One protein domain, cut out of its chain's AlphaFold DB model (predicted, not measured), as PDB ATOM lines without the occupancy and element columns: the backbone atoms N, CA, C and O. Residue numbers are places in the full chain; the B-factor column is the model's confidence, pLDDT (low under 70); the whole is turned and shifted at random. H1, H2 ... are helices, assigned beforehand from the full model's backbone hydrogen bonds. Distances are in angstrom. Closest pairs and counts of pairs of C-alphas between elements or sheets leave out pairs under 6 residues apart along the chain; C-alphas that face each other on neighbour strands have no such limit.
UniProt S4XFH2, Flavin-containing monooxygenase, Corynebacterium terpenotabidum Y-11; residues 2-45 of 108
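AT A GLANCE: This is residues 2 to 45 of the 108 residues of the protein "Flavin-containing monooxygenase" of Corynebacterium terpenotabidum Y-11 (UniProt S4XFH2). This is a domain of little regular structure: a long chain stretch, residues 6 to 33, runs out to Ala 24 at one end and folds back, with the short helix H2 near the other end and the shorter H1 off to one side. The printed part has 44 residues with two named helices, H1 then H2, and no named strand; the class is all helix, though the named elements hold only 10 residues. The whole is only just compact, close to loose, with a radius of gyration of the C-alphas of 10.8 A, and elongated, spanning 31 by 18 by 15 A.

IN THESE COORDINATES: H2, residues 34 to 39, measures 8.7 A from first to last C-alpha and ends at C-alpha 39 (136.135, 169.898, 35.452). H1, residues 2 to 5, measures 5.3 A and begins at C-alpha 2 (119.663, 170.873, 32.230).

HOW THE PARTS SIT: H2 and H1 are apart, with no C-alpha of the one within 8 A of the other. In H2 every O i to N i+4 pair is within hydrogen-bond range; H1 is too short for such a pair, and its one O i to N i+3 pair is within range.

THE WHOLE: The C-alphas of Ala 24 and Gly 41, the two farthest apart, are 30.9 A apart. The link from H1 to H2, 28 residues, is long. The printed part has no cut, and no printed residue is under 70 in pLDDT.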
ATOM      1  N   ALA A   2     118.311 171.425  32.021       73.06
ATOM      2  CA  ALA A   2     119.663 170.873  32.230       73.06
ATOM      3  C   ALA A   2     120.756 171.521  31.351       73.06
ATOM      4  O   ALA A   2     121.723 172.043  31.887       73.06
ATOM      5  N   ARG A   3     120.552 171.617  30.026       76.94
ATOM      6  CA  ARG A   3     121.497 172.298  29.108       76.94
ATOM      7  C   ARG A   3     121.780 173.763  29.466       76.94
ATOM      8  O   ARG A   3     122.872 174.241  29.215       76.94
ATOM      9  N   VAL A   4     120.810 174.474  30.044       81.69
ATOM     10  CA  VAL A   4     120.971 175.889  30.423       81.69
ATOM     11  C   VAL A   4     121.775 176.018  31.717       81.69
ATOM     12  O   VAL A   4     122.591 176.921  31.838       81.69
ATOM     13  N   SER A   5     121.555 175.120  32.681       84.44
ATOM     14  CA  SER A   5     122.206 175.178  33.996       84.44
ATOM     15  C   SER A   5     123.578 174.499  34.035       84.44
ATOM     16  O   SER A   5     124.442 174.932  34.787       84.44
ATOM     17  N   ILE A   6     123.763 173.430  33.257       87.44
ATOM     18  CA  ILE A   6     124.930 172.536  33.314       87.44
ATOM     19  C   ILE A   6     125.764 172.617  32.023       87.44
ATOM     20  O   ILE A   6     126.966 172.395  32.046       87.44
ATOM     21  N   GLY A   7     125.161 172.997  30.894       89.31
ATOM     22  CA  GLY A   7     125.828 173.012  29.591       89.31
ATOM     23  C   GLY A   7     125.708 171.686  28.841       89.31
ATOM     24  O   GLY A   7     124.841 170.858  29.129       89.31
ATOM     25  N   GLU A   8     126.554 171.515  27.827       90.06
ATOM     26  CA  GLU A   8     126.633 170.305  27.002       90.06
ATOM     27  C   GLU A   8     127.852 169.460  27.372       90.06
ATOM     28  O   GLU A   8     128.808 169.965  27.958       90.06
ATOM     29  N   ASN A   9     127.864 168.183  26.975       91.56
ATOM     30  CA  ASN A   9     128.979 167.286  27.282       91.56
ATOM     31  C   ASN A   9     130.330 167.793  26.747       91.56
ATOM     32  O   ASN A   9     131.344 167.601  27.408       91.56
ATOM     33  N   SER A  10     130.353 168.507  25.615       91.31
ATOM     34  CA  SER A  10     131.573 169.102  25.035       91.31
ATOM     35  C   SER A  10     132.238 170.136  25.936       91.31
ATOM     36  O   SER A  10     133.421 170.421  25.752       91.31
ATOM     37  N   ALA A  11     131.509 170.704  26.901       92.50
ATOM     38  CA  ALA A  11     132.075 171.625  27.877       92.50
ATOM     39  C   ALA A  11     132.973 170.914  28.909       92.50
ATOM     40  O   ALA A  11     133.725 171.584  29.614       92.50
ATOM     41  N   TYR A  12     132.918 169.579  28.982       94.31
ATOM     42  CA  TYR A  12     133.630 168.767  29.964       94.31
ATOM     43  C   TYR A  12     134.734 167.922  29.305       94.31
ATOM     44  O   TYR A  12     134.457 167.161  28.374       94.31
ATOM     45  N   PRO A  13     135.994 168.000  29.781       94.31
ATOM     46  CA  PRO A  13     137.118 167.302  29.162       94.31
ATOM     47  C   PRO A  13     136.912 165.789  28.993       94.31
ATOM     48  O   PRO A  13     136.762 165.048  29.965       94.31
ATOM     49  N   GLY A  14     136.968 165.330  27.741       92.88
ATOM     50  CA  GLY A  14     136.908 163.914  27.370       92.88
ATOM     51  C   GLY A  14     135.515 163.280  27.420       92.88
ATOM     52  O   GLY A  14     135.395 162.099  27.104       92.88
ATOM     53  N   LEU A  15     134.471 164.024  27.798       93.62
ATOM     54  CA  LEU A  15     133.110 163.498  27.833       93.62
ATOM     55  C   LEU A  15     132.552 163.393  26.396       93.62
ATOM     56  O   LEU A  15     132.558 164.391  25.671       93.62
ATOM     57  N   PRO A  16     132.075 162.215  25.949       91.44
ATOM     58  CA  PRO A  16     131.549 162.054  24.598       91.44
ATOM     59  C   PRO A  16     130.188 162.736  24.442       91.44
ATOM     60  O   PRO A  16     129.453 162.932  25.415       91.44
ATOM     61  N   MET A  17     129.825 163.057  23.200       89.81
ATOM     62  CA  MET A  17     128.455 163.458  22.891       89.81
ATOM     63  C   MET A  17     127.519 162.256  23.025       89.81
ATOM     64  O   MET A  17     127.838 161.195  22.489       89.81
ATOM     65  N   PRO A  18     126.387 162.393  23.734       88.12
ATOM     66  CA  PRO A  18     125.422 161.313  23.837       88.12
ATOM     67  C   PRO A  18     124.721 161.113  22.490       88.12
ATOM     68  O   PRO A  18     124.334 162.083  21.837       88.12
ATOM     69  N   GLU A  19     124.535 159.854  22.097       88.12
ATOM     70  CA  GLU A  19     123.737 159.494  20.916       88.12
ATOM     71  C   GLU A  19     122.237 159.723  21.167       88.12
ATOM     72  O   GLU A  19     121.508 160.150  20.277       88.12
ATOM     73  N   ALA A  20     121.780 159.494  22.404       87.06
ATOM     74  CA  ALA A  20     120.411 159.752  22.832       87.06
ATOM     75  C   ALA A  20     120.194 161.239  23.168       87.06
ATOM     76  O   ALA A  20     120.975 161.853  23.903       87.06
ATOM     77  N   HIS A  21     119.095 161.814  22.674       83.44
ATOM     78  CA  HIS A  21     118.754 163.227  22.885       83.44
ATOM     79  C   HIS A  21     117.606 163.446  23.880       83.44
ATOM     80  O   HIS A  21     117.438 164.562  24.384       83.44
ATOM     81  N   THR A  22     116.833 162.403  24.189       85.12
ATOM     82  CA  THR A  22     115.758 162.442  25.186       85.12
ATOM     83  C   THR A  22     115.907 161.322  26.215       85.12
ATOM     84  O   THR A  22     116.626 160.352  26.000       85.12
ATOM     85  N   LEU A  23     115.194 161.442  27.341       83.44
ATOM     86  CA  LEU A  23     115.156 160.402  28.380       83.44
ATOM     87  C   LEU A  23     114.446 159.119  27.924       83.44
ATOM     88  O   LEU A  23     114.576 158.092  28.582       83.44
ATOM     89  N   ALA A  24     113.661 159.190  26.846       84.50
ATOM     90  CA  ALA A  24     113.006 158.025  26.262       84.50
ATOM     91  C   ALA A  24     113.961 157.234  25.354       84.50
ATOM     92  O   ALA A  24     113.819 156.021  25.247       84.50
ATOM     93  N   ASP A  25     114.942 157.908  24.747       86.00
ATOM     94  CA  ASP A  25     115.862 157.305  23.772       86.00
ATOM     95  C   ASP A  25     117.081 156.645  24.431       86.00
ATOM     96  O   ASP A  25     117.833 155.926  23.778       86.00
ATOM     97  N   GLY A  26     117.318 156.900  25.719       83.69
ATOM     98  CA  GLY A  26     118.437 156.306  26.434       83.69
ATOM     99  C   GLY A  26     118.505 156.687  27.913       83.69
ATOM    100  O   GLY A  26     117.878 157.654  28.356       83.69
ATOM    101  N   PRO A  27     119.281 155.929  28.705       84.88
ATOM    102  CA  PRO A  27     119.447 156.201  30.122       84.88
ATOM    103  C   PRO A  27     120.232 157.497  30.347       84.88
ATOM    104  O   PRO A  27     121.244 157.761  29.699       84.88
ATOM    105  N   ALA A  28     119.804 158.277  31.338       86.69
ATOM    106  CA  ALA A  28     120.536 159.447  31.805       86.69
ATOM    107  C   ALA A  28     121.294 159.132  33.097       86.69
ATOM    108  O   ALA A  28     120.743 158.563  34.040       86.69
ATOM    109  N   THR A  29     122.555 159.558  33.165       89.81
ATOM    110  CA  THR A  29     123.303 159.549  34.425       89.81
ATOM    111  C   THR A  29     122.859 160.734  35.277       89.81
ATOM    112  O   THR A  29     122.994 161.882  34.859       89.81
ATOM    113  N   VAL A  30     122.354 160.465  36.480       90.50
ATOM    114  CA  VAL A  30     121.957 161.494  37.452       90.50
ATOM    115  C   VAL A  30     123.010 161.556  38.555       90.50
ATOM    116  O   VAL A  30     123.107 160.649  39.381       90.50
ATOM    117  N   ASN A  31     123.845 162.598  38.541       92.94
ATOM    118  CA  ASN A  31     124.890 162.801  39.542       92.94
ATOM    119  C   ASN A  31     125.331 164.272  39.607       92.94
ATOM    120  O   ASN A  31     125.769 164.824  38.599       92.94
ATOM    121  N   ASP A  32     125.295 164.875  40.795       90.44
ATOM    122  CA  ASP A  32     125.641 166.293  40.971       90.44
ATOM    123  C   ASP A  32     127.158 166.560  41.022       90.44
ATOM    124  O   ASP A  32     127.605 167.684  40.803       90.44
ATOM    125  N   LEU A  33     127.978 165.542  41.310       95.25
ATOM    126  CA  LEU A  33     129.418 165.701  41.554       95.25
ATOM    127  C   LEU A  33     130.302 165.247  40.388       95.25
ATOM    128  O   LEU A  33     131.460 165.654  40.316       95.25
ATOM    129  N   LEU A  34     129.794 164.415  39.479       95.00
ATOM    130  CA  LEU A  34     130.570 163.840  38.378       95.00
ATOM    131  C   LEU A  34     131.176 164.938  37.502       95.00
ATOM    132  O   LEU A  34     132.390 164.992  37.314       95.00
ATOM    133  N   LEU A  35     130.329 165.841  37.016       94.44
ATOM    134  CA  LEU A  35     130.735 166.929  36.132       94.44
ATOM    135  C   LEU A  35     131.673 167.915  36.839       94.44
ATOM    136  O   LEU A  35     132.673 168.340  36.263       94.44
ATOM    137  N   TYR A  36     131.407 168.203  38.118       94.06
ATOM    138  CA  TYR A  36     132.292 168.998  38.967       94.06
ATOM    139  C   TYR A  36     133.703 168.384  39.037       94.06
ATOM    140  O   TYR A  36     134.699 169.062  38.781       94.06
ATOM    141  N   TRP A  37     133.815 167.081  39.312       97.12
ATOM    142  CA  TRP A  37     135.116 166.420  39.435       97.12
ATOM    143  C   TRP A  37     135.843 166.190  38.110       97.12
ATOM    144  O   TRP A  37     137.077 166.162  38.117       97.12
ATOM    145  N   ILE A  38     135.117 166.067  36.995       96.75
ATOM    146  CA  ILE A  38     135.711 166.081  35.651       96.75
ATOM    147  C   ILE A  38     136.348 167.449  35.385       96.75
ATOM    148  O   ILE A  38     137.520 167.517  35.016       96.75
ATOM    149  N   GLN A  39     135.627 168.540  35.665       94.62
ATOM    150  CA  GLN A  39     136.135 169.898  35.452       94.62
ATOM    151  C   GLN A  39     137.385 170.200  36.293       94.62
ATOM    152  O   GLN A  39     138.300 170.881  35.836       94.62
ATOM    153  N   HIS A  40     137.447 169.665  37.514       95.62
ATOM    154  CA  HIS A  40     138.596 169.809  38.411       95.62
ATOM    155  C   HIS A  40     139.715 168.778  38.176       95.62
ATOM    156  O   HIS A  40     140.681 168.745  38.940       95.62
ATOM    157  N   GLY A  41     139.598 167.918  37.159       95.81
ATOM    158  CA  GLY A  41     140.626 166.941  36.793       95.81
ATOM    159  C   GLY A  41     140.805 165.786  37.785       95.81
ATOM    160  O   GLY A  41     141.768 165.028  37.668       95.81
ATOM    161  N   ARG A  42     139.895 165.622  38.756       97.38
ATOM    162  CA  ARG A  42     139.911 164.464  39.668       97.38
ATOM    163  C   ARG A  42     139.377 163.201  39.002       97.38
ATOM    164  O   ARG A  42     139.814 162.108  39.350       97.38
ATOM    165  N   ILE A  43     138.453 163.349  38.054       97.44
ATOM    166  CA  ILE A  43     137.958 162.259  37.211       97.44
ATOM    167  C   ILE A  43     138.447 162.506  35.787       97.44
ATOM    168  O   ILE A  43     138.138 163.530  35.186       97.44
ATOM    169  N   GLY A  44     139.213 161.557  35.251       96.62
ATOM    170  CA  GLY A  44     139.597 161.549  33.843       96.62
ATOM    171  C   GLY A  44     138.691 160.613  33.055       96.62
ATOM    172  O   GLY A  44     138.702 159.411  33.312       96.62
ATOM    173  N   VAL A  45     137.948 161.148  32.086       96.69
ATOM    174  CA  VAL A  45     137.188 160.327  31.134       96.69
ATOM    175  C   VAL A  45     138.164 159.668  30.153       96.69
ATOM    176  O   VAL A  45     139.150 160.284  29.728       96.69
TER     177      VAL A  45